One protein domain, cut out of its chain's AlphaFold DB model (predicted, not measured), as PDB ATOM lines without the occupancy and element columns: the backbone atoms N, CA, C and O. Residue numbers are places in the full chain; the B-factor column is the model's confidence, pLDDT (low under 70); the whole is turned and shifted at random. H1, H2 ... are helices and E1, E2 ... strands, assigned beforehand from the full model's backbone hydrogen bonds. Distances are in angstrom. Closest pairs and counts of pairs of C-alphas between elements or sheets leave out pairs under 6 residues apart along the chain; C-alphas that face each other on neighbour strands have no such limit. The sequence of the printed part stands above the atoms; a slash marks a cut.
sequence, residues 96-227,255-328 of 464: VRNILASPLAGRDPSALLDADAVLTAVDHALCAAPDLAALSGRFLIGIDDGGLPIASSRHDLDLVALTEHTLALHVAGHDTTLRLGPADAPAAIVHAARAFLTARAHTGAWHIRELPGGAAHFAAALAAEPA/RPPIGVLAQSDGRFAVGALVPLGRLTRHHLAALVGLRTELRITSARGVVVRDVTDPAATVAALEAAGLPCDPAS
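Overview. This is residues 96 to 227 and 255 to 328 of the 464 residues of the protein "NIR_SIR_ferr domain-containing protein" of Streptomyces sp. SID5474 (UniProt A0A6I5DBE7). Two lobes sit end to end along the longest axis. The larger is a strongly twisted five-stranded sheet with H1, H3 and H4 packed over one face; the smaller is a four-stranded sheet with H6 over one face and H5 meeting H6 at its end. The 206 printed residues include six named helices and nine named strands, in the order E1 H1 H2 E2 E3 E4 E5 H3 H4 E6 E7 H5 E8 E9 H6, a mixed class. The sheets run E1 E2 E3 E4 E5, mixed, and E6 E7 E9 E8, antiparallel. The whole is compact by its radius of gyration of the C-alphas, 18.5 A, yet elongated in outline, 53 by 34 by 31 A.

Along the chain. The larger sheet holds E1, residues 99 to 101, from C-alpha 99 at (18.256, -29.209, -5.196); E2, 141 to 144; E3, 157 to 161; E4, 167 to 171; and E5, 174 to 180, 15.7 A long. Its helices are H1, 115 to 127, 18.2 A; H3, 185 to 200, 22.4 A; and H4, 214 to 224, 16.1 A; H2 is 130 to 134. The smaller sheet holds E6, 259 to 262; E7, 268 to 273, 16.7 A; E8, 294 to 296; and E9, 301 to 307, 16.9 A. H5 is 281 to 289, and H6, 310 to 319, 14.0 A, ends at C-alpha 319 (8.365, -3.442, -20.335).

Arrangement. E1 and E2 are parallel, with N 143 and O 100 at 2.8 A; E2 and E3 too, with N 144 and O 159 at 2.8 A. E3, E4 and E5 form a meander, each strand the antiparallel neighbour of the one before, with N 168 and O 160 at 2.8 A and N 171 and O 174 at 2.8 A. On the same face, H1 has a height over the sheet of 9.7 A, H3 9.9 A and H4 7.6 A. H1 and H3 touch, closest at the C-alphas of Val 122 and Pro 186, 4.4 A, at a steep tilt of 45 degrees. In the other sheet, E7 and E9 are antiparallel, with N 270 and O 304 at 2.8 A. H6 is over E7 at a height of 8.7 A. Each O i to N i+4 pair is within hydrogen-bond range in H1, H3, H4, H5 and H6; H2 has 0 of 1, but 2 of 2 O i to N i+3 pairs.

Size, cuts and confidence. The farthest C-alphas, His 202 and Ala 312, are 55.6 A apart. Residues 228 to 254 are not printed, a gap of 34.0 A between C-alphas 227 and 255. The links E1 to H1, E2 to E3 and H3 to H4 are long. Residues 151 to 154 and 255 are under 70 in pLDDT.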
ATOM      1  N   VAL A  96      10.832 -32.952   0.893       85.69
ATOM      2  CA  VAL A  96      12.251 -32.975   0.516       85.69
ATOM      3  C   VAL A  96      12.514 -31.788  -0.400       85.69
ATOM      4  O   VAL A  96      11.773 -31.532  -1.349       85.69
ATOM      5  N   ARG A  97      13.497 -30.958  -0.044       83.25
ATOM      6  CA  ARG A  97      13.644 -29.649  -0.683       83.25
ATOM      7  C   ARG A  97      14.252 -29.713  -2.060       83.25
ATOM      8  O   ARG A  97      14.757 -30.722  -2.524       83.25
ATOM      9  N   ASN A  98      14.159 -28.552  -2.695       88.81
ATOM     10  CA  ASN A  98      14.794 -28.298  -3.959       88.81
ATOM     11  C   ASN A  98      16.297 -28.549  -3.878       88.81
ATOM     12  O   ASN A  98      16.937 -28.101  -2.926       88.81
ATOM     13  N   ILE A  99      16.826 -29.184  -4.916       94.06
ATOM     14  CA  ILE A  99      18.256 -29.209  -5.196       94.06
ATOM     15  C   ILE A  99      18.564 -27.927  -5.965       94.06
ATOM     16  O   ILE A  99      17.902 -27.625  -6.961       94.06
ATOM     17  N   LEU A 100      19.506 -27.133  -5.470       94.12
ATOM     18  CA  LEU A 100      19.971 -25.936  -6.158       94.12
ATOM     19  C   LEU A 100      21.062 -26.327  -7.151       94.12
ATOM     20  O   LEU A 100      21.846 -27.232  -6.887       94.12
ATOM     21  N   ALA A 101      21.129 -25.618  -8.271       93.81
ATOM     22  CA  ALA A 101      22.190 -25.782  -9.252       93.81
ATOM     23  C   ALA A 101      22.658 -24.414  -9.753       93.81
ATOM     24  O   ALA A 101      21.937 -23.417  -9.585       93.81
ATOM     25  N   SER A 102      23.842 -24.371 -10.362       92.25
ATOM     26  CA  SER A 102      24.327 -23.200 -11.095       92.25
ATOM     27  C   SER A 102      23.240 -22.645 -12.034       92.25
ATOM     28  O   SER A 102      22.579 -23.417 -12.737       92.25
ATOM     29  N   PRO A 103      23.009 -21.318 -12.088       90.31
ATOM     30  CA  PRO A 103      21.880 -20.744 -12.830       90.31
ATOM     31  C   PRO A 103      21.870 -21.005 -14.342       90.31
ATOM     32  O   PRO A 103      20.814 -20.898 -14.965       90.31
ATOM     33  N   LEU A 104      23.030 -21.318 -14.926       92.81
ATOM     34  CA  LEU A 104      23.198 -21.680 -16.335       92.81
ATOM     35  C   LEU A 104      23.626 -23.145 -16.524       92.81
ATOM     36  O   LEU A 104      24.228 -23.461 -17.548       92.81
ATOM     37  N   ALA A 105      23.295 -24.036 -15.582       92.44
ATOM     38  CA  ALA A 105      23.592 -25.466 -15.686       92.44
ATOM     39  C   ALA A 105      23.296 -26.023 -17.097       92.44
ATOM     40  O   ALA A 105      22.225 -25.785 -17.674       92.44
ATOM     41  N   GLY A 106      24.293 -26.697 -17.680       90.88
ATOM     42  CA  GLY A 106      24.246 -27.272 -19.032       90.88
ATOM     43  C   GLY A 106      24.374 -26.269 -20.193       90.88
ATOM     44  O   GLY A 106      24.235 -26.649 -21.361       90.88
ATOM     45  N   ARG A 107      24.578 -24.974 -19.915       93.81
ATOM     46  CA  ARG A 107      24.744 -23.909 -20.930       93.81
ATOM     47  C   ARG A 107      25.825 -22.894 -20.617       93.81
ATOM     48  O   ARG A 107      26.126 -22.090 -21.490       93.81
ATOM     49  N   ASP A 108      26.363 -22.871 -19.409       93.38
ATOM     50  CA  ASP A 108      27.419 -21.935 -19.056       93.38
ATOM     51  C   ASP A 108      28.695 -22.257 -19.865       93.38
ATOM     52  O   ASP A 108      29.198 -23.377 -19.767       93.38
ATOM     53  N   PRO A 109      29.250 -21.316 -20.653       92.00
ATOM     54  CA  PRO A 109      30.508 -21.528 -21.375       92.00
ATOM     55  C   PRO A 109      31.714 -21.803 -20.468       92.00
ATOM     56  O   PRO A 109      32.749 -22.255 -20.948       92.00
ATOM     57  N   SER A 110      31.607 -21.459 -19.183       90.38
ATOM     58  CA  SER A 110      32.646 -21.652 -18.173       90.38
ATOM     59  C   SER A 110      32.401 -22.844 -17.247       90.38
ATOM     60  O   SER A 110      33.259 -23.122 -16.411       90.38
ATOM     61  N   ALA A 111      31.270 -23.548 -17.395       93.12
ATOM     62  CA  ALA A 111      31.016 -24.768 -16.638       93.12
ATOM     63  C   ALA A 111      32.039 -25.849 -16.997       93.12
ATOM     64  O   ALA A 111      32.417 -26.028 -18.154       93.12
ATOM     65  N   LEU A 112      32.459 -26.586 -15.977       93.31
ATOM     66  CA  LEU A 112      33.373 -27.710 -16.103       93.31
ATOM     67  C   LEU A 112      32.636 -28.974 -16.548       93.31
ATOM     68  O   LEU A 112      33.227 -29.793 -17.236       93.31
ATOM     69  N   LEU A 113      31.358 -29.133 -16.188       92.88
ATOM     70  CA  LEU A 113      30.528 -30.285 -16.559       92.88
ATOM     71  C   LEU A 113      29.056 -29.904 -16.742       92.88
ATOM     72  O   LEU A 113      28.621 -28.822 -16.347       92.88
ATOM     73  N   ASP A 114      28.264 -30.821 -17.299       91.31
ATOM     74  CA  ASP A 114      26.811 -30.661 -17.378       91.31
ATOM     75  C   ASP A 114      26.131 -30.983 -16.034       91.31
ATOM     76  O   ASP A 114      25.855 -32.142 -15.703       91.31
ATOM     77  N   ALA A 115      25.832 -29.943 -15.252       92.75
ATOM     78  CA  ALA A 115      25.146 -30.098 -13.971       92.75
ATOM     79  C   ALA A 115      23.688 -30.565 -14.093       92.75
ATOM     80  O   ALA A 115      23.178 -31.124 -13.122       92.75
ATOM     81  N   ASP A 116      23.005 -30.383 -15.234       93.94
ATOM     82  CA  ASP A 116      21.605 -30.815 -15.371       93.94
ATOM     83  C   ASP A 116      21.494 -32.354 -15.354       93.94
ATOM     84  O   ASP A 116      20.544 -32.904 -14.780       93.94
ATOM     85  N   ALA A 117      22.487 -33.057 -15.910       92.88
ATOM     86  CA  ALA A 117      22.558 -34.517 -15.870       92.88
ATOM     87  C   ALA A 117      22.751 -35.040 -14.435       92.88
ATOM     88  O   ALA A 117      21.989 -35.897 -13.976       92.88
ATOM     89  N   VAL A 118      23.713 -34.473 -13.697       96.00
ATOM     90  CA  VAL A 118      23.988 -34.834 -12.292       96.00
ATOM     91  C   VAL A 118      22.778 -34.528 -11.409       96.00
ATOM     92  O   VAL A 118      22.347 -35.370 -10.625       96.00
ATOM     93  N   LEU A 119      22.184 -33.345 -11.577       96.06
ATOM     94  CA  LEU A 119      20.974 -32.915 -10.880       96.06
ATOM     95  C   LEU A 119      19.823 -33.903 -11.058       96.06
ATOM     96  O   LEU A 119      19.197 -34.293 -10.073       96.06
ATOM     97  N   THR A 120      19.552 -34.304 -12.301       95.25
ATOM     98  CA  THR A 120      18.462 -35.233 -12.622       95.25
ATOM     99  C   THR A 120      18.697 -36.598 -11.973       95.25
ATOM    100  O   THR A 120      17.784 -37.158 -11.366       95.25
ATOM    101  N   ALA A 121      19.928 -37.111 -12.046       96.38
ATOM    102  CA  ALA A 121      20.286 -38.393 -11.449       96.38
ATOM    103  C   ALA A 121      20.181 -38.371  -9.911       96.38
ATOM    104  O   ALA A 121      19.642 -39.305  -9.314       96.38
ATOM    105  N   VAL A 122      20.630 -37.287  -9.268       97.06
ATOM    106  CA  VAL A 122      20.517 -37.097  -7.813       97.06
ATOM    107  C   VAL A 122      19.052 -36.985  -7.378       97.06
ATOM    108  O   VAL A 122      18.659 -37.647  -6.419       97.06
ATOM    109  N   ASP A 123      18.225 -36.191  -8.069       96.00
ATOM    110  CA  ASP A 123      16.799 -36.042  -7.731       96.00
ATOM    111  C   ASP A 123      16.050 -37.378  -7.828       96.00
ATOM    112  O   ASP A 123      15.289 -37.733  -6.921       96.00
ATOM    113  N   HIS A 124      16.324 -38.153  -8.882       95.56
ATOM    114  CA  HIS A 124      15.756 -39.485  -9.067       95.56
ATOM    115  C   HIS A 124      16.190 -40.453  -7.957       95.56
ATOM    116  O   HIS A 124      15.341 -41.111  -7.357       95.56
ATOM    117  N   ALA A 125      17.487 -40.506  -7.633       96.38
ATOM    118  CA  ALA A 125      18.009 -41.386  -6.587       96.38
ATOM    119  C   ALA A 125      17.441 -41.053  -5.198       96.38
ATOM    120  O   ALA A 125      17.097 -41.960  -4.441       96.38
ATOM    121  N   LEU A 126      17.283 -39.763  -4.878       95.75
ATOM    122  CA  LEU A 126      16.625 -39.329  -3.644       95.75
ATOM    123  C   LEU A 126      15.162 -39.778  -3.603       95.75
ATOM    124  O   LEU A 126      14.735 -40.334  -2.600       95.75
ATOM    125  N   CYS A 127      14.401 -39.568  -4.683       94.50
ATOM    126  CA  CYS A 127      12.984 -39.946  -4.737       94.50
ATOM    127  C   CYS A 127      12.759 -41.467  -4.733       94.50
ATOM    128  O   CYS A 127      11.702 -41.925  -4.295       94.50
ATOM    129  N   ALA A 128      13.733 -42.240  -5.218       95.56
ATOM    130  CA  ALA A 128      13.703 -43.699  -5.219       95.56
ATOM    131  C   ALA A 128      13.981 -44.316  -3.837       95.56
ATOM    132  O   ALA A 128      13.748 -45.509  -3.663       95.56
ATOM    133  N   ALA A 129      14.464 -43.535  -2.863       96.25
ATOM    134  CA  ALA A 129      14.793 -43.983  -1.513       96.25
ATOM    135  C   ALA A 129      13.688 -43.574  -0.515       96.25
ATOM    136  O   ALA A 129      13.711 -42.451  -0.013       96.25
ATOM    137  N   PRO A 130      12.719 -44.452  -0.177       95.69
ATOM    138  CA  PRO A 130      11.539 -44.058   0.600       95.69
ATOM    139  C   PRO A 130      11.862 -43.525   1.999       95.69
ATOM    140  O   PRO A 130      11.142 -42.674   2.517       95.69
ATOM    141  N   ASP A 131      12.953 -43.998   2.603       95.19
ATOM    142  CA  ASP A 131      13.448 -43.532   3.897       95.19
ATOM    143  C   ASP A 131      13.851 -42.046   3.875       95.19
ATOM    144  O   ASP A 131      13.690 -41.337   4.871       95.19
ATOM    145  N   LEU A 132      14.287 -41.534   2.718       95.44
ATOM    146  CA  LEU A 132      14.695 -40.139   2.553       95.44
ATOM    147  C   LEU A 132      13.521 -39.154   2.477       95.44
ATOM    148  O   LEU A 132      13.738 -37.948   2.617       95.44
ATOM    149  N   ALA A 133      12.276 -39.632   2.394       92.81
ATOM    150  CA  ALA A 133      11.092 -38.799   2.611       92.81
ATOM    151  C   ALA A 133      11.076 -38.146   4.012       92.81
ATOM    152  O   ALA A 133      10.467 -37.092   4.198       92.81
ATOM    153  N   ALA A 134      11.793 -38.724   4.988       91.44
ATOM    154  CA  ALA A 134      11.933 -38.190   6.344       91.44
ATOM    155  C   ALA A 134      12.918 -37.005   6.464       91.44
ATOM    156  O   ALA A 134      13.070 -36.423   7.551       91.44
ATOM    157  N   LEU A 135      13.615 -36.634   5.381       91.88
ATOM    158  CA  LEU A 135      14.474 -35.453   5.365       91.88
ATOM    159  C   LEU A 135      13.656 -34.196   5.676       91.88
ATOM    160  O   LEU A 135      12.550 -33.986   5.176       91.88
ATOM    161  N   SER A 136      14.227 -33.315   6.499       86.62
ATOM    162  CA  SER A 136      13.600 -32.025   6.770       86.62
ATOM    163  C   SER A 136      13.466 -31.231   5.475       86.62
ATOM    164  O   SER A 136      14.391 -31.160   4.665       86.62
ATOM    165  N   GLY A 137      12.381 -30.469   5.377       85.81
ATOM    166  CA  GLY A 137      12.203 -29.400   4.410       85.81
ATOM    167  C   GLY A 137      13.196 -28.234   4.561       85.81
ATOM    168  O   GLY A 137      12.951 -27.120   4.086       85.81
ATOM    169  N   ARG A 138      14.305 -28.419   5.264       87.25
ATOM    170  CA  ARG A 138      15.397 -27.458   5.381       87.25
ATOM    171  C   ARG A 138      16.733 -28.054   5.000       87.25
ATOM    172  O   ARG A 138      17.626 -27.250   4.789       87.25
ATOM    173  N   PHE A 139      16.838 -29.371   4.857       91.62
ATOM    174  CA  PHE A 139      18.025 -30.013   4.319       91.62
ATOM    175  C   PHE A 139      18.224 -29.552   2.870       91.62
ATOM    176  O   PHE A 139      17.296 -29.669   2.066       91.62
ATOM    177  N   LEU A 140      19.371 -28.948   2.553       91.44
ATOM    178  CA  LEU A 140      19.636 -28.388   1.223       91.44
ATOM    179  C   LEU A 140      20.798 -29.078   0.535       91.44
ATOM    180  O   LEU A 140      21.807 -29.386   1.163       91.44
ATOM    181  N   ILE A 141      20.654 -29.234  -0.774       95.06
ATOM    182  CA  ILE A 141      21.669 -29.799  -1.655       95.06
ATOM    183  C   ILE A 141      21.968 -28.765  -2.741       95.06
ATOM    184  O   ILE A 141      21.029 -28.177  -3.290       95.06
ATOM    185  N   GLY A 142      23.246 -28.532  -3.023       94.75
ATOM    186  CA  GLY A 142      23.730 -27.696  -4.121       94.75
ATOM    187  C   GLY A 142      24.574 -28.492  -5.118       94.75
ATOM    188  O   GLY A 142      25.281 -29.423  -4.736       94.75
ATOM    189  N   ILE A 143      24.485 -28.136  -6.401       95.50
ATOM    190  CA  ILE A 143      25.311 -28.681  -7.487       95.50
ATOM    191  C   ILE A 143      25.932 -27.519  -8.257       95.50
ATOM    192  O   ILE A 143      25.259 -26.809  -9.005       95.50
ATOM    193  N   ASP A 144      27.221 -27.332  -8.045       93.31
ATOM    194  CA  ASP A 144      28.031 -26.277  -8.625       93.31
ATOM    195  C   ASP A 144      28.883 -26.855  -9.760       93.31
ATOM    196  O   ASP A 144      29.740 -27.709  -9.539       93.31
ATOM    197  N   ASP A 145      28.622 -26.407 -10.986       93.31
ATOM    198  CA  ASP A 145      29.351 -26.818 -12.193       93.31
ATOM    199  C   ASP A 145      30.645 -26.026 -12.444       93.31
ATOM    200  O   ASP A 145      31.311 -26.261 -13.451       93.31
ATOM    201  N   GLY A 146      31.022 -25.097 -11.560       89.00
ATOM    202  CA  GLY A 146      32.189 -24.227 -11.729       89.00
ATOM    203  C   GLY A 146      31.935 -22.981 -12.589       89.00
ATOM    204  O   GLY A 146      32.831 -22.140 -12.709       89.00
ATOM    205  N   GLY A 147      30.727 -22.832 -13.143       89.69
ATOM    206  CA  GLY A 147      30.291 -21.645 -13.868       89.69
ATOM    207  C   GLY A 147      29.770 -20.541 -12.942       89.69
ATOM    208  O   GLY A 147      30.384 -20.174 -11.926       89.69
ATOM    209  N   LEU A 148      28.622 -19.965 -13.303       88.25
ATOM    210  CA  LEU A 148      27.950 -18.954 -12.493       88.25
ATOM    211  C   LEU A 148      27.528 -19.524 -11.124       88.25
ATOM    212  O   LEU A 148      26.839 -20.541 -11.064       88.25
ATOM    213  N   PRO A 149      27.861 -18.835 -10.017       82.62
ATOM    214  CA  PRO A 149      27.658 -19.374  -8.682       82.62
ATOM    215  C   PRO A 149      26.192 -19.521  -8.300       82.62
ATOM    216  O   PRO A 149      25.344 -18.666  -8.589       82.62
ATOM    217  N   ILE A 150      25.930 -20.530  -7.475       84.75
ATOM    218  CA  ILE A 150      24.718 -20.584  -6.665       84.75
ATOM    219  C   ILE A 150      24.815 -19.478  -5.608       84.75
ATOM    220  O   ILE A 150      25.678 -19.498  -4.731       84.75
ATOM    221  N   ALA A 151      23.909 -18.501  -5.653       65.44
ATOM    222  CA  ALA A 151      23.860 -17.397  -4.691       65.44
ATOM    223  C   ALA A 151      23.328 -17.843  -3.303       65.44
ATOM    224  O   ALA A 151      22.321 -17.333  -2.815       65.44
ATOM    225  N   SER A 152      23.962 -18.836  -2.672       60.41
ATOM    226  CA  SER A 152      23.773 -19.241  -1.271       60.41
ATOM    227  C   SER A 152      24.856 -20.236  -0.843       60.41
ATOM    228  O   SER A 152      24.975 -21.294  -1.438       60.41
ATOM    229  N   SER A 153      25.614 -19.939   0.217       57.25
ATOM    230  CA  SER A 153      26.770 -20.749   0.653       57.25
ATOM    231  C   SER A 153      26.541 -21.570   1.931       57.25
ATOM    232  O   SER A 153      27.440 -21.718   2.755       57.25
ATOM    233  N   ARG A 154      25.324 -22.073   2.167       69.94
ATOM    234  CA  ARG A 154      25.047 -22.937   3.336       69.94
ATOM    235  C   ARG A 154      24.075 -24.057   2.987       69.94
ATOM    236  O   ARG A 154      22.990 -24.125   3.571       69.94
ATOM    237  N   HIS A 155      24.441 -24.887   2.020       89.75
ATOM    238  CA  HIS A 155      23.768 -26.165   1.828       89.75
ATOM    239  C   HIS A 155      24.267 -27.171   2.865       89.75
ATOM    240  O   HIS A 155      25.265 -26.931   3.539       89.75
ATOM    241  N   ASP A 156      23.527 -28.251   3.067       94.12
ATOM    242  CA  ASP A 156      23.979 -29.355   3.908       94.12
ATOM    243  C   ASP A 156      24.980 -30.210   3.135       94.12
ATOM    244  O   ASP A 156      26.025 -30.554   3.681       94.12
ATOM    245  N   LEU A 157      24.697 -30.447   1.853       95.62
ATOM    246  CA  LEU A 157      25.577 -31.129   0.912       95.62
ATOM    247  C   LEU A 157      25.782 -30.268  -0.334       95.62
ATOM    248  O   LEU A 157      24.829 -29.693  -0.857       95.62
ATOM    249  N   ASP A 158      27.011 -30.219  -0.822       94.75
ATOM    250  CA  ASP A 158      27.384 -29.529  -2.053       94.75
ATOM    251  C   ASP A 158      28.224 -30.469  -2.920       94.75
ATOM    252  O   ASP A 158      29.204 -31.044  -2.447       94.75
ATOM    253  N   LEU A 159      27.844 -30.623  -4.186       95.88
ATOM    254  CA  LEU A 159      28.684 -31.225  -5.218       95.88
ATOM    255  C   LEU A 159      29.334 -30.094  -6.006       95.88
ATOM    256  O   LEU A 159      28.624 -29.296  -6.612       95.88
ATOM    257  N   VAL A 160      30.662 -30.022  -5.986       94.12
ATOM    258  CA  VAL A 160      31.429 -28.939  -6.616       94.12
ATOM    259  C   VAL A 160      32.318 -29.511  -7.709       94.12
ATOM    260  O   VAL A 160      33.193 -30.329  -7.430       94.12
ATOM    261  N   ALA A 161      32.118 -29.091  -8.953       94.31
ATOM    262  CA  ALA A 161      32.953 -29.517 -10.066       94.31
ATOM    263  C   ALA A 161      34.391 -29.012  -9.899       94.31
ATOM    264  O   ALA A 161      34.639 -27.827  -9.670       94.31
ATOM    265  N   LEU A 162      35.345 -29.935 -10.017       93.31
ATOM    266  CA  LEU A 162      36.777 -29.639 -10.063       93.31
ATOM    267  C   LEU A 162      37.328 -29.764 -11.485       93.31
ATOM    268  O   LEU A 162      38.243 -29.037 -11.862       93.31
ATOM    269  N   THR A 163      36.762 -30.689 -12.260       92.88
ATOM    270  CA  THR A 163      37.048 -30.936 -13.678       92.88
ATOM    271  C   THR A 163      35.763 -31.411 -14.368       92.88
ATOM    272  O   THR A 163      34.727 -31.570 -13.722       92.88
ATOM    273  N   GLU A 164      35.838 -31.708 -15.663       90.88
ATOM    274  CA  GLU A 164      34.754 -32.336 -16.436       90.88
ATOM    275  C   GLU A 164      34.364 -33.752 -15.982       90.88
ATOM    276  O   GLU A 164      33.306 -34.264 -16.355       90.88
ATOM    277  N   HIS A 165      35.194 -34.395 -15.160       92.44
ATOM    278  CA  HIS A 165      35.000 -35.781 -14.723       92.44
ATOM    279  C   HIS A 165      35.049 -35.957 -13.206       92.44
ATOM    280  O   HIS A 165      34.863 -37.072 -12.723       92.44
ATOM    281  N   THR A 166      35.279 -34.882 -12.450       94.50
ATOM    282  CA  THR A 166      35.506 -34.963 -11.007       94.50
ATOM    283  C   THR A 166      34.687 -33.920 -10.259       94.50
ATOM    284  O   THR A 166      34.851 -32.715 -10.459       94.50
ATOM    285  N   LEU A 167      33.865 -34.398  -9.328       95.50
ATOM    286  CA  LEU A 167      33.119 -33.620  -8.343       95.50
ATOM    287  C   LEU A 167      33.754 -33.790  -6.954       95.50
ATOM    288  O   LEU A 167      34.089 -34.901  -6.549       95.50
ATOM    289  N   ALA A 168      33.880 -32.708  -6.194       95.00
ATOM    290  CA  ALA A 168      34.140 -32.744  -4.760       95.00
ATOM    291  C   ALA A 168      32.821 -32.763  -3.984       95.00
ATOM    292  O   ALA A 168      31.911 -31.995  -4.295       95.00
ATOM    293  N   LEU A 169      32.734 -33.598  -2.945       95.62
ATOM    294  CA  LEU A 169      31.625 -33.546  -1.991       95.62
ATOM    295  C   LEU A 169      31.999 -32.654  -0.805       95.62
ATOM    296  O   LEU A 169      32.981 -32.902  -0.103       95.62
ATOM    297  N   HIS A 170      31.189 -31.636  -0.558       94.06
ATOM    298  CA  HIS A 170      31.311 -30.739   0.581       94.06
ATOM    299  C   HIS A 170      30.118 -30.922   1.526       94.06
ATOM    300  O   HIS A 170      28.988 -31.154   1.095       94.06
ATOM    301  N   VAL A 171      30.365 -30.779   2.827       93.62
ATOM    302  CA  VAL A 171      29.367 -30.874   3.899       93.62
ATOM    303  C   VAL A 171      29.317 -29.556   4.659       93.62
ATOM    304  O   VAL A 171      30.261 -29.190   5.363       93.62
ATOM    305  N   ALA A 172      28.209 -28.826   4.529       89.75
ATOM    306  CA  ALA A 172      28.009 -27.515   5.151       89.75
ATOM    307  C   ALA A 172      29.244 -26.596   5.063       89.75
ATOM    308  O   ALA A 172      29.655 -25.979   6.050       89.75
ATOM    309  N   GLY A 173      29.841 -26.540   3.868       86.81
ATOM    310  CA  GLY A 173      31.028 -25.745   3.548       86.81
ATOM    311  C   GLY A 173      32.384 -26.412   3.818       86.81
ATOM    312  O   GLY A 173      33.402 -25.822   3.469       86.81
ATOM    313  N   HIS A 174      32.430 -27.614   4.395       88.69
ATOM    314  CA  HIS A 174      33.671 -28.358   4.642       88.69
ATOM    315  C   HIS A 174      33.930 -29.346   3.503       88.69
ATOM    316  O   HIS A 174      33.065 -30.169   3.213       88.69
ATOM    317  N   ASP A 175      35.104 -29.288   2.874       90.31
ATOM    318  CA  ASP A 175      35.532 -30.308   1.907       90.31
ATOM    319  C   ASP A 175      35.728 -31.649   2.635       90.31
ATOM    320  O   ASP A 175      36.446 -31.721   3.635       90.31
ATOM    321  N   THR A 176      35.072 -32.704   2.151       91.81
ATOM    322  CA  THR A 176      35.189 -34.060   2.720       91.81
ATOM    323  C   THR A 176      36.432 -34.799   2.230       91.81
ATOM    324  O   THR A 176      36.698 -35.903   2.689       91.81
ATOM    325  N   THR A 177      37.180 -34.232   1.279       92.56
ATOM    326  CA  THR A 177      38.248 -34.875   0.491       92.56
ATOM    327  C   THR A 177      37.773 -35.983  -0.455       92.56
ATOM    328  O   THR A 177      38.561 -36.466  -1.266       92.56
ATOM    329  N   LEU A 178      36.482 -36.339  -0.439       92.50
ATOM    330  CA  LEU A 178      35.908 -37.282  -1.395       92.50
ATOM    331  C   LEU A 178      35.853 -36.654  -2.789       92.50
ATOM    332  O   LEU A 178      35.451 -35.495  -2.958       92.50
ATOM    333  N   ARG A 179      36.266 -37.438  -3.786       94.81
ATOM    334  CA  ARG A 179      36.261 -37.094  -5.209       94.81
ATOM    335  C   ARG A 179      35.469 -38.153  -5.955       94.81
ATOM    336  O   ARG A 179      35.742 -39.341  -5.814       94.81
ATOM    337  N   LEU A 180      34.455 -37.708  -6.682       93.94
ATOM    338  CA  LEU A 180      33.421 -38.551  -7.265       93.94
ATOM    339  C   LEU A 180      33.386 -38.340  -8.774       93.94
ATOM    340  O   LEU A 180      33.460 -37.198  -9.236       93.94
ATOM    341  N   GLY A 181      33.202 -39.420  -9.530       94.38
ATOM    342  CA  GLY A 181      32.722 -39.294 -10.899       94.38
ATOM    343  C   GLY A 181      31.263 -38.807 -10.909       94.38
ATOM    344  O   GLY A 181      30.523 -39.077  -9.957       94.38
ATOM    345  N   PRO A 182      30.793 -38.137 -11.979       93.81
ATOM    346  CA  PRO A 182      29.388 -37.744 -12.119       93.81
ATOM    347  C   PRO A 182      28.392 -38.899 -11.928       93.81
ATOM    348  O   PRO A 182      27.304 -38.686 -11.400       93.81
ATOM    349  N   ALA A 183      28.776 -40.122 -12.313       93.69
ATOM    350  CA  ALA A 183      27.955 -41.323 -12.160       93.69
ATOM    351  C   ALA A 183      27.813 -41.795 -10.698       93.69
ATOM    352  O   ALA A 183      26.771 -42.334 -10.340       93.69
ATOM    353  N   ASP A 184      28.811 -41.547  -9.841       95.12
ATOM    354  CA  ASP A 184      28.793 -41.950  -8.425       95.12
ATOM    355  C   ASP A 184      28.110 -40.905  -7.521       95.12
ATOM    356  O   ASP A 184      27.741 -41.187  -6.376       95.12
ATOM    357  N   ALA A 185      27.921 -39.682  -8.025       95.94
ATOM    358  CA  ALA A 185      27.339 -38.572  -7.276       95.94
ATOM    359  C   ALA A 185      25.956 -38.877  -6.651       95.94
ATOM    360  O   ALA A 185      25.758 -38.531  -5.481       95.94
ATOM    361  N   PRO A 186      25.006 -39.549  -7.338       97.25
ATOM    362  CA  PRO A 186      23.717 -39.899  -6.742       97.25
ATOM    363  C   PRO A 186      23.852 -40.818  -5.521       97.25
ATOM    364  O   PRO A 186      23.243 -40.551  -4.482       97.25
ATOM    365  N   ALA A 187      24.687 -41.860  -5.613       96.50
ATOM    366  CA  ALA A 187      24.913 -42.806  -4.522       96.50
ATOM    367  C   ALA A 187      25.559 -42.122  -3.308       96.50
ATOM    368  O   ALA A 187      25.123 -42.329  -2.172       96.50
ATOM    369  N   ALA A 188      26.536 -41.242  -3.546       96.88
ATOM    370  CA  ALA A 188      27.185 -40.467  -2.494       96.88
ATOM    371  C   ALA A 188      26.208 -39.533  -1.758       96.88
ATOM    372  O   ALA A 188      26.217 -39.477  -0.527       96.88
ATOM    373  N   ILE A 189      25.325 -38.839  -2.487       97.81
ATOM    374  CA  ILE A 189      24.305 -37.969  -1.884       97.81
ATOM    375  C   ILE A 189      23.293 -38.774  -1.063       97.81
ATOM    376  O   ILE A 189      22.985 -38.386   0.065       97.81
ATOM    377  N   VAL A 190      22.800 -39.901  -1.588       97.69
ATOM    378  CA  VAL A 190      21.877 -40.787  -0.858       97.69
ATOM    379  C   VAL A 190      22.528 -41.311   0.422       97.69
ATOM    380  O   VAL A 190      21.913 -41.267   1.489       97.69
ATOM    381  N   HIS A 191      23.780 -41.760   0.343       97.38
ATOM    382  CA  HIS A 191      24.531 -42.240   1.498       97.38
ATOM    383  C   HIS A 191      24.708 -41.141   2.562       97.38
ATOM    384  O   HIS A 191      24.364 -41.350   3.726       97.38
ATOM    385  N   ALA A 192      25.135 -39.940   2.163       97.38
ATOM    386  CA  ALA A 192      25.286 -38.804   3.069       97.38
ATOM    387  C   ALA A 192      23.953 -38.372   3.708       97.38
ATOM    388  O   ALA A 192      23.896 -38.063   4.900       97.38
ATOM    389  N   ALA A 193      22.859 -38.386   2.943       97.06
ATOM    390  CA  ALA A 193      21.524 -38.077   3.449       97.06
ATOM    391  C   ALA A 193      21.041 -39.110   4.482       97.06
ATOM    392  O   ALA A 193      20.487 -38.729   5.516       97.06
ATOM    393  N   ARG A 194      21.301 -40.405   4.257       97.12
ATOM    394  CA  ARG A 194      21.014 -41.475   5.230       97.12
ATOM    395  C   ARG A 194      21.850 -41.336   6.494       97.12
ATOM    396  O   ARG A 194      21.298 -41.391   7.590       97.12
ATOM    397  N   ALA A 195      23.148 -41.075   6.351       96.38
ATOM    398  CA  ALA A 195      24.029 -40.806   7.483       96.38
ATOM    399  C   ALA A 195      23.515 -39.620   8.322       96.38
ATOM    400  O   ALA A 195      23.511 -39.684   9.552       96.38
ATOM    401  N   PHE A 196      22.992 -38.570   7.676       96.12
ATOM    402  CA  PHE A 196      22.352 -37.454   8.371       96.12
ATOM    403  C   PHE A 196      21.084 -37.881   9.123       96.12
ATOM    404  O   PHE A 196      20.919 -37.485  10.278       96.12
ATOM    405  N   LEU A 197      20.204 -38.684   8.511       94.88
ATOM    406  CA  LEU A 197      19.006 -39.207   9.181       94.88
ATOM    407  C   LEU A 197      19.354 -40.036  10.426       94.88
ATOM    408  O   LEU A 197      18.727 -39.848  11.470       94.88
ATOM    409  N   THR A 198      20.388 -40.874  10.348       94.69
ATOM    410  CA  THR A 198      20.903 -41.632  11.497       94.69
ATOM    411  C   THR A 198      21.440 -40.695  12.578       94.69
ATOM    412  O   THR A 198      21.020 -40.769  13.732       94.69
ATOM    413  N   ALA A 199      22.312 -39.752  12.211       92.88
ATOM    414  CA  ALA A 199      22.939 -38.834  13.161       92.88
ATOM    415  C   ALA A 199      21.934 -37.898  13.858       92.88
ATOM    416  O   ALA A 199      22.167 -37.461  14.987       92.88
ATOM    417  N   ARG A 200      20.807 -37.575  13.208       91.44
ATOM    418  CA  ARG A 200      19.794 -36.661  13.763       91.44
ATOM    419  C   ARG A 200      18.696 -37.323  14.586       91.44
ATOM    420  O   ARG A 200      17.874 -36.587  15.135       91.44
ATOM    421  N   ALA A 201      18.643 -38.656  14.654       87.81
ATOM    422  CA  ALA A 201      17.508 -39.405  15.207       87.81
ATOM    423  C   ALA A 201      17.062 -38.919  16.603       87.81
ATOM    424  O   ALA A 201      15.880 -38.990  16.933       87.81
ATOM    425  N   HIS A 202      17.985 -38.352  17.391       83.31
ATOM    426  CA  HIS A 202      17.728 -37.868  18.753       83.31
ATOM    427  C   HIS A 202      18.124 -36.402  18.996       83.31
ATOM    428  O   HIS A 202      18.284 -35.991  20.142       83.31
ATOM    429  N   THR A 203      18.316 -35.600  17.942       83.69
ATOM    430  CA  THR A 203      18.938 -34.267  18.081       83.69
ATOM    431  C   THR A 203      18.043 -33.104  17.672       83.69
ATOM    432  O   THR A 203      18.450 -31.966  17.859       83.69
ATOM    433  N   GLY A 204      16.868 -33.351  17.070       82.62
ATOM    434  CA  GLY A 204      15.982 -32.293  16.550       82.62
ATOM    435  C   GLY A 204      16.575 -31.470  15.391       82.62
ATOM    436  O   GLY A 204      15.963 -30.494  14.935       82.62
ATOM    437  N   ALA A 205      17.760 -31.854  14.899       89.62
ATOM    438  CA  ALA A 205      18.484 -31.136  13.864       89.62
ATOM    439  C   ALA A 205      17.717 -31.151  12.536       89.62
ATOM    440  O   ALA A 205      17.211 -32.182  12.078       89.62
ATOM    441  N   TRP A 206      17.656 -29.982  11.901       88.88
ATOM    442  CA  TRP A 206      17.141 -29.810  10.542       88.88
ATOM    443  C   TRP A 206      18.259 -29.680   9.505       88.88
ATOM    444  O   TRP A 206      17.998 -29.833   8.316       88.88
ATOM    445  N   HIS A 207      19.482 -29.405   9.963       91.25
ATOM    446  CA  HIS A 207      20.685 -29.257   9.151       91.25
ATOM    447  C   HIS A 207      21.855 -30.025   9.774       91.25
ATOM    448  O   HIS A 207      21.923 -30.145  10.998       91.25
ATOM    449  N   ILE A 208      22.832 -30.434   8.966       93.06
ATOM    450  CA  ILE A 208      24.057 -31.112   9.425       93.06
ATOM    451  C   ILE A 208      24.837 -30.236  10.413       93.06
ATOM    452  O   ILE A 208      25.316 -30.709  11.437       93.06
ATOM    453  N   ARG A 209      24.902 -28.923  10.172       90.50
ATOM    454  CA  ARG A 209      25.569 -27.960  11.073       90.50
ATOM    455  C   ARG A 209      24.938 -27.833  12.465       90.50
ATOM    456  O   ARG A 209      25.515 -27.166  13.313       90.50
ATOM    457  N   GLU A 210      23.737 -28.373  12.665       91.50
ATOM    458  CA  GLU A 210      23.045 -28.399  13.960       91.50
ATOM    459  C   GLU A 210      23.295 -29.713  14.722       91.50
ATOM    460  O   GLU A 210      22.833 -29.852  15.851       91.50
ATOM    461  N   LEU A 211      23.991 -30.685  14.115       91.50
ATOM    462  CA  LEU A 211      24.319 -31.947  14.769       91.50
ATOM    463  C   LEU A 211      25.352 -31.753  15.892       91.50
ATOM    464  O   LEU A 211      26.241 -30.904  15.771       91.50
ATOM    465  N   PRO A 212      25.303 -32.588  16.947       87.69
ATOM    466  CA  PRO A 212      26.387 -32.697  17.918       87.69
ATOM    467  C   PRO A 212      27.723 -33.006  17.226       87.69
ATOM    468  O   PRO A 212      27.777 -33.834  16.319       87.69
ATOM    469  N   GLY A 213      28.797 -32.322  17.627       85.69
ATOM    470  CA  GLY A 213      30.114 -32.423  16.975       85.69
ATOM    471  C   GLY A 213      30.253 -31.585  15.695       85.69
ATOM    472  O   GLY A 213      31.366 -31.388  15.204       85.69
ATOM    473  N   GLY A 214      29.150 -31.035  15.184       89.50
ATOM    474  CA  GLY A 214      29.137 -30.096  14.071       89.50
ATOM    475  C   GLY A 214      29.449 -30.713  12.705       89.50
ATOM    476  O   GLY A 214      29.694 -31.909  12.539       89.50
ATOM    477  N   ALA A 215      29.446 -29.853  11.686       90.75
ATOM    478  CA  ALA A 215      29.599 -30.269  10.294       90.75
ATOM    479  C   ALA A 215      30.968 -30.883   9.970       90.75
ATOM    480  O   ALA A 215      31.032 -31.809   9.168       90.75
ATOM    481  N   ALA A 216      32.048 -30.400  10.593       91.12
ATOM    482  CA  ALA A 216      33.394 -30.924  10.361       91.12
ATOM    483  C   ALA A 216      33.528 -32.386  10.819       91.12
ATOM    484  O   ALA A 216      34.121 -33.200  10.114       91.12
ATOM    485  N   HIS A 217      32.933 -32.733  11.966       93.06
ATOM    486  CA  HIS A 217      32.910 -34.110  12.453       93.06
ATOM    487  C   HIS A 217      32.117 -35.022  11.509       93.06
ATOM    488  O   HIS A 217      32.603 -36.084  11.127       93.06
ATOM    489  N   PHE A 218      30.938 -34.571  11.066       95.25
ATOM    490  CA  PHE A 218      30.130 -35.309  10.094       95.25
ATOM    491  C   PHE A 218      30.870 -35.517   8.761       95.25
ATOM    492  O   PHE A 218      30.853 -36.614   8.212       95.25
ATOM    493  N   ALA A 219      31.559 -34.485   8.262       93.62
ATOM    494  CA  ALA A 219      32.355 -34.557   7.038       93.62
ATOM    495  C   ALA A 219      33.468 -35.614   7.132       93.62
ATOM    496  O   ALA A 219      33.649 -36.398   6.204       93.62
ATOM    497  N   ALA A 220      34.180 -35.660   8.262       92.75
ATOM    498  CA  ALA A 220      35.235 -36.641   8.500       92.75
ATOM    499  C   ALA A 220      34.692 -38.077   8.592       92.75
ATOM    500  O   ALA A 220      35.291 -38.988   8.025       92.75
ATOM    501  N   ALA A 221      33.548 -38.277   9.257       93.44
ATOM    502  CA  ALA A 221      32.897 -39.586   9.339       93.44
ATOM    503  C   ALA A 221      32.476 -40.098   7.950       93.44
ATOM    504  O   ALA A 221      32.768 -41.235   7.592       93.44
ATOM    505  N   LEU A 222      31.880 -39.224   7.132       93.81
ATOM    506  CA  LEU A 222      31.481 -39.547   5.763       93.81
ATOM    507  C   LEU A 222      32.680 -39.901   4.864       93.81
ATOM    508  O   LEU A 222      32.580 -40.761   3.996       93.81
ATOM    509  N   ALA A 223      33.823 -39.243   5.070       92.25
ATOM    510  CA  ALA A 223      35.054 -39.533   4.337       92.25
ATOM    511  C   ALA A 223      35.703 -40.869   4.747       92.25
ATOM    512  O   ALA A 223      36.372 -41.512   3.931       92.25
ATOM    513  N   ALA A 224      35.529 -41.278   6.008       91.56
ATOM    514  CA  ALA A 224      36.036 -42.546   6.526       91.56
ATOM    515  C   ALA A 224      35.238 -43.748   5.994       91.56
ATOM    516  O   ALA A 224      35.829 -44.789   5.705       91.56
ATOM    517  N   GLU A 225      33.927 -43.577   5.811       91.00
ATOM    518  CA  GLU A 225      33.007 -44.601   5.307       91.00
ATOM    519  C   GLU A 225      32.287 -44.102   4.040       91.00
ATOM    520  O   GLU A 225      31.113 -43.746   4.102       91.00
ATOM    521  N   PRO A 226      32.966 -44.031   2.880       87.56
ATOM    522  CA  PRO A 226      32.344 -43.551   1.652       87.56
ATOM    523  C   PRO A 226      31.282 -44.526   1.126       87.56
ATOM    524  O   PRO A 226      31.303 -45.726   1.406       87.56
ATOM    525  N   ALA A 227      30.381 -44.008   0.286       86.00
ATOM    526  CA  ALA A 227      29.411 -44.833  -0.423       86.00
ATOM    527  C   ALA A 227      30.107 -45.913  -1.286       86.00
ATOM    528  O   ALA A 227      31.178 -45.645  -1.843       86.00
ATOM    529  N   ARG A 255      27.437 -12.701  -7.272       67.69
ATOM    530  CA  ARG A 255      26.551 -11.753  -7.943       67.69
ATOM    531  C   ARG A 255      25.446 -12.501  -8.698       67.69
ATOM    532  O   ARG A 255      25.745 -13.455  -9.411       67.69
ATOM    533  N   PRO A 256      24.179 -12.063  -8.581       76.38
ATOM    534  CA  PRO A 256      23.095 -12.657  -9.349       76.38
ATOM    535  C   PRO A 256      23.349 -12.524 -10.859       76.38
ATOM    536  O   PRO A 256      23.858 -11.481 -11.284       76.38
ATOM    537  N   PRO A 257      22.957 -13.526 -11.663       88.50
ATOM    538  CA  PRO A 257      23.116 -13.506 -13.113       88.50
ATOM    539  C   PRO A 257      22.079 -12.558 -13.727       88.50
ATOM    540  O   PRO A 257      20.940 -12.951 -13.949       88.50
ATOM    541  N   ILE A 258      22.440 -11.287 -13.920       91.75
ATOM    542  CA  ILE A 258      21.556 -10.230 -14.444       91.75
ATOM    543  C   ILE A 258      22.130  -9.715 -15.766       91.75
ATOM    544  O   ILE A 258      23.343  -9.533 -15.876       91.75
ATOM    545  N   GLY A 259      21.257  -9.445 -16.733       95.25
ATOM    546  CA  GLY A 259      21.610  -8.957 -18.062       95.25
ATOM    547  C   GLY A 259      21.762 -10.076 -19.088       95.25
ATOM    548  O   GLY A 259      21.307 -11.200 -18.878       95.25
ATOM    549  N   VAL A 260      22.374  -9.749 -20.226       96.81
ATOM    550  CA  VAL A 260      22.620 -10.703 -21.315       96.81
ATOM    551  C   VAL A 260      23.835 -11.564 -20.980       96.81
ATOM    552  O   VAL A 260      24.899 -11.046 -20.644       96.81
ATOM    553  N   LEU A 261      23.673 -12.879 -21.083       95.12
ATOM    554  CA  LEU A 261      24.664 -13.892 -20.736       95.12
ATOM    555  C   LEU A 261      24.898 -14.791 -21.954       95.12
ATOM    556  O   LEU A 261      23.941 -15.196 -22.611       95.12
ATOM    557  N   ALA A 262      26.153 -15.109 -22.260       94.94
ATOM    558  CA  ALA A 262      26.477 -16.047 -23.333       94.94
ATOM    559  C   ALA A 262      26.172 -17.494 -22.910       94.94
ATOM    560  O   ALA A 262      26.343 -17.844 -21.741       94.94
ATOM    561  N   GLN A 263      25.759 -18.328 -23.864       95.44
ATOM    562  CA  GLN A 263      25.629 -19.775 -23.692       95.44
ATOM    563  C   GLN A 263      26.664 -20.522 -24.543       95.44
ATOM    564  O   GLN A 263      27.138 -20.019 -25.563       95.44
ATOM    565  N   SER A 264      27.014 -21.737 -24.124       94.00
ATOM    566  CA  SER A 264      28.022 -22.592 -24.766       94.00
ATOM    567  C   SER A 264      27.668 -23.011 -26.197       94.00
ATOM    568  O   SER A 264      28.552 -23.355 -26.972       94.00
ATOM    569  N   ASP A 265      26.391 -22.937 -26.574       93.19
ATOM    570  CA  ASP A 265      25.880 -23.253 -27.911       93.19
ATOM    571  C   ASP A 265      25.748 -22.024 -28.831       93.19
ATOM    572  O   ASP A 265      25.145 -22.106 -29.903       93.19
ATOM    573  N   GLY A 266      26.290 -20.876 -28.416       92.38
ATOM    574  CA  GLY A 266      26.256 -19.628 -29.177       92.38
ATOM    575  C   GLY A 266      24.945 -18.841 -29.070       92.38
ATOM    576  O   GLY A 266      24.858 -17.756 -29.645       92.38
ATOM    577  N   ARG A 267      23.938 -19.338 -28.335       96.25
ATOM    578  CA  ARG A 267      22.745 -18.552 -27.968       96.25
ATOM    579  C   ARG A 267      23.010 -17.675 -26.743       96.25
ATOM    580  O   ARG A 267      24.108 -17.651 -26.182       96.25
ATOM    581  N   PHE A 268      21.982 -16.946 -26.321       97.44
ATOM    582  CA  PHE A 268      22.028 -16.073 -25.155       97.44
ATOM    583  C   PHE A 268      21.008 -16.486 -24.100       97.44
ATOM    584  O   PHE A 268      19.909 -16.936 -24.405       97.44
ATOM    585  N   ALA A 269      21.338 -16.235 -22.840       97.81
ATOM    586  CA  ALA A 269      20.366 -16.169 -21.766       97.81
ATOM    587  C   ALA A 269      20.180 -14.713 -21.320       97.81
ATOM    588  O   ALA A 269      21.087 -13.891 -21.446       97.81
ATOM    589  N   VAL A 270      19.005 -14.382 -20.787       98.31
ATOM    590  CA  VAL A 270      18.719 -13.059 -20.217       98.31
ATOM    591  C   VAL A 270      18.307 -13.216 -18.762       98.31
ATOM    592  O   VAL A 270      17.258 -13.778 -18.448       98.31
ATOM    593  N   GLY A 271      19.157 -12.728 -17.867       97.69
ATOM    594  CA  GLY A 271      18.905 -12.671 -16.438       97.69
ATOM    595  C   GLY A 271      18.124 -11.421 -16.045       97.69
ATOM    596  O   GLY A 271      18.558 -10.305 -16.328       97.69
ATOM    597  N   ALA A 272      17.007 -11.598 -15.345       97.69
ATOM    598  CA  ALA A 272      16.167 -10.515 -14.857       97.69
ATOM    599  C   ALA A 272      15.923 -10.610 -13.347       97.69
ATOM    600  O   ALA A 272      15.712 -11.680 -12.760       97.69
ATOM    601  N   LEU A 273      15.915  -9.445 -12.711       96.38
ATOM    602  CA  LEU A 273      15.448  -9.262 -11.351       96.38
ATOM    603  C   LEU A 273      13.933  -9.445 -11.298       96.38
ATOM    604  O   LEU A 273      13.194  -8.959 -12.153       96.38
ATOM    605  N   VAL A 274      13.460 -10.074 -10.225       97.25
ATOM    606  CA  VAL A 274      12.048 -10.034  -9.855       97.25
ATOM    607  C   VAL A 274      11.932  -9.149  -8.621       97.25
ATOM    608  O   VAL A 274      12.380  -9.564  -7.547       97.25
ATOM    609  N   PRO A 275      11.356  -7.939  -8.735       95.69
ATOM    610  CA  PRO A 275      11.162  -7.049  -7.598       95.69
ATOM    611  C   PRO A 275      10.553  -7.777  -6.391       95.69
ATOM    612  O   PRO A 275       9.485  -8.387  -6.476       95.69
ATOM    613  N   LEU A 276      11.287  -7.762  -5.270       94.31
ATOM    614  CA  LEU A 276      10.938  -8.429  -4.004       94.31
ATOM    615  C   LEU A 276      10.661  -9.940  -4.119       94.31
ATOM    616  O   LEU A 276      10.040 -10.531  -3.232       94.31
ATOM    617  N   GLY A 277      11.123 -10.568  -5.202       95.25
ATOM    618  CA  GLY A 277      10.871 -11.966  -5.511       95.25
ATOM    619  C   GLY A 277       9.393 -12.284  -5.729       95.25
ATOM    620  O   GLY A 277       9.002 -13.403  -5.431       95.25
ATOM    621  N   ARG A 278       8.554 -11.345  -6.189       96.44
ATOM    622  CA  ARG A 278       7.127 -11.604  -6.450       96.44
ATOM    623  C   ARG A 278       6.772 -11.445  -7.928       96.44
ATOM    624  O   ARG A 278       6.832 -10.354  -8.492       96.44
ATOM    625  N   LEU A 279       6.323 -12.533  -8.548       98.19
ATOM    626  CA  LEU A 279       5.757 -12.528  -9.893       98.19
ATOM    627  C   LEU A 279       4.253 -12.252  -9.814       98.19
ATOM    628  O   LEU A 279       3.494 -13.011  -9.210       98.19
ATOM    629  N   THR A 280       3.821 -11.145 -10.413       97.44
ATOM    630  CA  THR A 280       2.404 -10.781 -10.540       97.44
ATOM    631  C   THR A 280       1.751 -11.540 -11.698       97.44
ATOM    632  O   THR A 280       2.435 -12.172 -12.503       97.44
ATOM    633  N   ARG A 281       0.422 -11.428 -11.843       96.88
ATOM    634  CA  ARG A 281      -0.304 -11.959 -13.014       96.88
ATOM    635  C   ARG A 281       0.268 -11.419 -14.330       96.88
ATOM    636  O   ARG A 281       0.399 -12.175 -15.286       96.88
ATOM    637  N   HIS A 282       0.638 -10.136 -14.349       97.56
ATOM    638  CA  HIS A 282       1.256  -9.487 -15.502       97.56
ATOM    639  C   HIS A 282       2.641 -10.074 -15.809       97.56
ATOM    640  O   HIS A 282       2.888 -10.474 -16.943       97.56
ATOM    641  N   HIS A 283       3.499 -10.235 -14.792       98.50
ATOM    642  CA  HIS A 283       4.829 -10.835 -14.973       98.50
ATOM    643  C   HIS A 283       4.729 -12.281 -15.477       98.50
ATOM    644  O   HIS A 283       5.431 -12.666 -16.407       98.50
ATOM    645  N   LEU A 284       3.828 -13.080 -14.894       98.38
ATOM    646  CA  LEU A 284       3.602 -14.463 -15.316       98.38
ATOM    647  C   LEU A 284       3.131 -14.534 -16.773       98.38
ATOM    648  O   LEU A 284       3.621 -15.370 -17.522       98.38
ATOM    649  N   ALA A 285       2.221 -13.650 -17.193       97.69
ATOM    650  CA  ALA A 285       1.760 -13.598 -18.578       97.69
ATOM    651  C   ALA A 285       2.896 -13.248 -19.555       97.69
ATOM    652  O   ALA A 285       3.041 -13.919 -20.576       97.69
ATOM    653  N   ALA A 286       3.729 -12.257 -19.216       97.88
ATOM    654  CA  ALA A 286       4.890 -11.880 -20.021       97.88
ATOM    655  C   ALA A 286       5.884 -13.045 -20.160       97.88
ATOM    656  O   ALA A 286       6.261 -13.406 -21.273       97.88
ATOM    657  N   LEU A 287       6.233 -13.700 -19.047       98.31
ATOM    658  CA  LEU A 287       7.154 -14.838 -19.036       98.31
ATOM    659  C   LEU A 287       6.601 -16.057 -19.800       98.31
ATOM    660  O   LEU A 287       7.341 -16.696 -20.544       98.31
ATOM    661  N   VAL A 288       5.301 -16.359 -19.684       98.00
ATOM    662  CA  VAL A 288       4.642 -17.410 -20.493       98.00
ATOM    663  C   VAL A 288       4.722 -17.089 -21.989       98.00
ATOM    664  O   VAL A 288       4.874 -18.001 -22.807       98.00
ATOM    665  N   GLY A 289       4.638 -15.805 -22.349       97.12
ATOM    666  CA  GLY A 289       4.740 -15.322 -23.725       97.12
ATOM    667  C   GLY A 289       6.093 -15.593 -24.386       97.12
ATOM    668  O   GLY A 289       6.129 -15.767 -25.601       97.12
ATOM    669  N   LEU A 290       7.173 -15.714 -23.603       96.81
ATOM    670  CA  LEU A 290       8.524 -15.989 -24.113       96.81
ATOM    671  C   LEU A 290       8.690 -17.418 -24.645       96.81
ATOM    672  O   LEU A 290       9.568 -17.664 -25.464       96.81
ATOM    673  N   ARG A 291       7.849 -18.364 -24.196       96.00
ATOM    674  CA  ARG A 291       7.812 -19.763 -24.674       96.00
ATOM    675  C   ARG A 291       9.163 -20.497 -24.638       96.00
ATOM    676  O   ARG A 291       9.369 -21.425 -25.413       96.00
ATOM    677  N   THR A 292      10.034 -20.143 -23.700       95.94
ATOM    678  CA  THR A 292      11.333 -20.798 -23.486       95.94
ATOM    679  C   THR A 292      11.508 -21.252 -22.034       95.94
ATOM    680  O   THR A 292      10.720 -20.888 -21.156       95.94
ATOM    681  N   GLU A 293      12.506 -22.098 -21.789       95.25
ATOM    682  CA  GLU A 293      12.870 -22.545 -20.446       95.25
ATOM    683  C   GLU A 293      13.317 -21.361 -19.579       95.25
ATOM    684  O   GLU A 293      14.088 -20.495 -20.005       95.25
ATOM    685  N   LEU A 294      12.858 -21.363 -18.328       97.00
ATOM    686  CA  LEU A 294      13.309 -20.442 -17.298       97.00
ATOM    687  C   LEU A 294      14.124 -21.175 -16.234       97.00
ATOM    688  O   LEU A 294      13.845 -22.327 -15.891       97.00
ATOM    689  N   ARG A 295      15.078 -20.456 -15.643       96.44
ATOM    690  CA  ARG A 295      15.755 -20.839 -14.404       96.44
ATOM    691  C   ARG A 295      15.446 -19.837 -13.305       96.44
ATOM    692  O   ARG A 295      15.729 -18.649 -13.432       96.44
ATOM    693  N   ILE A 296      14.856 -20.311 -12.217       96.25
ATOM    694  CA  ILE A 296      14.669 -19.533 -10.993       96.25
ATOM    695  C   ILE A 296      15.978 -19.557 -10.212       96.25
ATOM    696  O   ILE A 296      16.554 -20.618 -10.005       96.25
ATOM    697  N   THR A 297      16.446 -18.406  -9.740       93.31
ATOM    698  CA  THR A 297      17.722 -18.322  -9.015       93.31
ATOM    699  C   THR A 297      17.515 -18.218  -7.504       93.31
ATOM    700  O   THR A 297      16.476 -17.757  -7.023       93.31
ATOM    701  N   SER A 298      18.521 -18.596  -6.713       89.00
ATOM    702  CA  SER A 298      18.529 -18.389  -5.253       89.00
ATOM    703  C   SER A 298      18.573 -16.908  -4.850       89.00
ATOM    704  O   SER A 298      18.167 -16.546  -3.746       89.00
ATOM    705  N   ALA A 299      18.934 -16.023  -5.780       87.69
ATOM    706  CA  ALA A 299      18.783 -14.580  -5.636       87.69
ATOM    707  C   ALA A 299      17.339 -14.083  -5.861       87.69
ATOM    708  O   ALA A 299      17.109 -12.877  -5.819       87.69
ATOM    709  N   ARG A 300      16.361 -14.985  -6.063       92.94
ATOM    710  CA  ARG A 300      14.955 -14.662  -6.377       92.94
ATOM    711  C   ARG A 300      14.803 -13.872  -7.679       92.94
ATOM    712  O   ARG A 300      13.945 -13.002  -7.779       92.94
ATOM    713  N   GLY A 301      15.642 -14.185  -8.662       94.81
ATOM    714  CA  GLY A 301      15.513 -13.717 -10.039       94.81
ATOM    715  C   GLY A 301      15.079 -14.839 -10.978       94.81
ATOM    716  O   GLY A 301      14.884 -15.985 -10.554       94.81
ATOM    717  N   VAL A 302      14.972 -14.500 -12.258       97.44
ATOM    718  CA  VAL A 302      14.729 -15.447 -13.350       97.44
ATOM    719  C   VAL A 302      15.829 -15.317 -14.397       97.44
ATOM    720  O   VAL A 302      16.317 -14.221 -14.648       97.44
ATOM    721  N   VAL A 303      16.209 -16.423 -15.020       97.81
ATOM    722  CA  VAL A 303      17.071 -16.452 -16.201       97.81
ATOM    723  C   VAL A 303      16.281 -17.100 -17.329       97.81
ATOM    724  O   VAL A 303      15.853 -18.247 -17.213       97.81
ATOM    725  N   VAL A 304      16.052 -16.347 -18.398       98.06
ATOM    726  CA  VAL A 304      15.403 -16.802 -19.630       98.06
ATOM    727  C   VAL A 304      16.479 -17.425 -20.513       98.06
ATOM    728  O   VAL A 304      17.420 -16.726 -20.879       98.06
ATOM    729  N   ARG A 305      16.392 -18.722 -20.825       96.06
ATOM    730  CA  ARG A 305      17.426 -19.441 -21.594       96.06
ATOM    731  C   ARG A 305      17.104 -19.518 -23.081       96.06
ATOM    732  O   ARG A 305      15.957 -19.338 -23.489       96.06
ATOM    733  N   ASP A 306      18.124 -19.869 -23.860       95.94
ATOM    734  CA  ASP A 306      18.024 -20.260 -25.266       95.94
ATOM    735  C   ASP A 306      17.399 -19.164 -26.150       95.94
ATOM    736  O   ASP A 306      16.624 -19.426 -27.068       95.94
ATOM    737  N   VAL A 307      17.760 -17.914 -25.860       96.25
ATOM    738  CA  VAL A 307      17.297 -16.704 -26.539       96.25
ATOM    739  C   VAL A 307      18.169 -16.418 -27.760       96.25
ATOM    740  O   VAL A 307      19.397 -16.383 -27.676       96.25
ATOM    741  N   THR A 308      17.528 -16.159 -28.899       94.81
ATOM    742  CA  THR A 308      18.201 -15.761 -30.148       94.81
ATOM    743  C   THR A 308      18.295 -14.246 -30.319       94.81
ATOM    744  O   THR A 308      19.276 -13.760 -30.868       94.81
ATOM    745  N   ASP A 309      17.300 -13.498 -29.831       96.62
ATOM    746  CA  ASP A 309      17.294 -12.031 -29.810       96.62
ATOM    747  C   ASP A 309      17.294 -11.523 -28.354       96.62
ATOM    748  O   ASP A 309      16.229 -11.323 -27.743       96.62
ATOM    749  N   PRO A 310      18.484 -11.364 -27.743       97.19
ATOM    750  CA  PRO A 310      18.586 -10.902 -26.366       97.19
ATOM    751  C   PRO A 310      18.085  -9.464 -26.195       97.19
ATOM    752  O   PRO A 310      17.545  -9.145 -25.139       97.19
ATOM    753  N   ALA A 311      18.197  -8.605 -27.214       97.81
ATOM    754  CA  ALA A 311      17.768  -7.210 -27.123       97.81
ATOM    755  C   ALA A 311      16.238  -7.096 -27.051       97.81
ATOM    756  O   ALA A 311      15.712  -6.416 -26.166       97.81
ATOM    757  N   ALA A 312      15.519  -7.816 -27.919       97.62
ATOM    758  CA  ALA A 312      14.059  -7.877 -27.864       97.62
ATOM    759  C   ALA A 312      13.561  -8.512 -26.557       97.62
ATOM    760  O   ALA A 312      12.586  -8.047 -25.967       97.62
ATOM    761  N   THR A 313      14.261  -9.538 -26.065       98.25
ATOM    762  CA  THR A 313      13.905 -10.209 -24.808       98.25
ATOM    763  C   THR A 313      14.097  -9.292 -23.602       98.25
ATOM    764  O   THR A 313      13.204  -9.206 -22.759       98.25
ATOM    765  N   VAL A 314      15.206  -8.546 -23.542       98.50
ATOM    766  CA  VAL A 314      15.424  -7.506 -22.522       98.50
ATOM    767  C   VAL A 314      14.310  -6.461 -22.579       98.50
ATOM    768  O   VAL A 314      13.710  -6.163 -21.550       98.50
ATOM    769  N   ALA A 315      13.979  -5.948 -23.767       98.00
ATOM    770  CA  ALA A 315      12.917  -4.954 -23.917       98.00
ATOM    771  C   ALA A 315      11.553  -5.476 -23.427       98.00
ATOM    772  O   ALA A 315      10.832  -4.752 -22.740       98.00
ATOM    773  N   ALA A 316      11.214  -6.735 -23.726       97.88
ATOM    774  CA  ALA A 316       9.973  -7.361 -23.274       97.88
ATOM    775  C   ALA A 316       9.922  -7.538 -21.744       97.88
ATOM    776  O   ALA A 316       8.886  -7.283 -21.129       97.88
ATOM    777  N   LEU A 317      11.033  -7.947 -21.125       98.50
ATOM    778  CA  LEU A 317      11.138  -8.111 -19.672       98.50
ATOM    779  C   LEU A 317      11.066  -6.761 -18.943       98.50
ATOM    780  O   LEU A 317      10.280  -6.615 -18.007       98.50
ATOM    781  N   GLU A 318      11.809  -5.757 -19.411       97.88
ATOM    782  CA  GLU A 318      11.791  -4.397 -18.857       97.88
ATOM    783  C   GLU A 318      10.401  -3.758 -18.981       97.88
ATOM    784  O   GLU A 318       9.886  -3.194 -18.013       97.88
ATOM    785  N   ALA A 319       9.736  -3.913 -20.134       97.56
ATOM    786  CA  ALA A 319       8.365  -3.442 -20.335       97.56
ATOM    787  C   ALA A 319       7.365  -4.119 -19.383       97.56
ATOM    788  O   ALA A 319       6.390  -3.493 -18.968       97.56
ATOM    789  N   ALA A 320       7.625  -5.374 -19.004       97.75
ATOM    790  CA  ALA A 320       6.840  -6.098 -18.013       97.75
ATOM    791  C   ALA A 320       7.200  -5.742 -16.557       97.75
ATOM    792  O   ALA A 320       6.589  -6.284 -15.638       97.75
ATOM    793  N   GLY A 321       8.180  -4.861 -16.320       97.12
ATOM    794  CA  GLY A 321       8.637  -4.486 -14.980       97.12
ATOM    795  C   GLY A 321       9.603  -5.489 -14.337       97.12
ATOM    796  O   GLY A 321       9.681  -5.550 -13.107       97.12
ATOM    797  N   LEU A 322      10.324  -6.274 -15.145       98.12
ATOM    798  CA  LEU A 322      11.372  -7.210 -14.726       98.12
ATOM    799  C   LEU A 322      12.751  -6.673 -15.156       98.12
ATOM    800  O   LEU A 322      13.168  -6.906 -16.293       98.12
ATOM    801  N   PRO A 323      13.467  -5.948 -14.275       97.31
ATOM    802  CA  PRO A 323      14.699  -5.272 -14.659       97.31
ATOM    803  C   PRO A 323      15.814  -6.244 -15.045       97.31
ATOM    804  O   PRO A 323      16.125  -7.170 -14.296       97.31
ATOM    805  N   CYS A 324      16.460  -5.986 -16.170       96.88
ATOM    806  CA  CYS A 324      17.602  -6.721 -16.707       96.88
ATOM    807  C   CYS A 324      18.918  -5.940 -16.556       96.88
ATOM    808  O   CYS A 324      19.980  -6.491 -16.829       96.88
ATOM    809  N   ASP A 325      18.875  -4.675 -16.125       92.44
ATOM    810  CA  ASP A 325      20.069  -3.871 -15.850       92.44
ATOM    811  C   ASP A 325      20.714  -4.249 -14.493       92.44
ATOM    812  O   ASP A 325      20.074  -4.111 -13.441       92.44
ATOM    813  N   PRO A 326      21.995  -4.672 -14.457       88.06
ATOM    814  CA  PRO A 326      22.738  -4.877 -13.213       88.06
ATOM    815  C   PRO A 326      22.849  -3.631 -12.319       88.06
ATOM    816  O   PRO A 326      23.118  -3.770 -11.127       88.06
ATOM    817  N   ALA A 327      22.654  -2.423 -12.848       88.06
ATOM    818  CA  ALA A 327      22.609  -1.177 -12.082       88.06
ATOM    819  C   ALA A 327      21.204  -0.838 -11.542       88.06
ATOM    820  O   ALA A 327      21.030   0.192 -10.884       88.06
ATOM    821  N   SER A 328      20.206  -1.699 -11.785       90.00
ATOM    822  CA  SER A 328      18.826  -1.475 -11.361       90.00
ATOM    823  C   SER A 328      18.721  -1.173  -9.859       90.00
ATOM    824  O   SER A 328      19.332  -1.868  -9.040       90.00
TER     825      SER A 328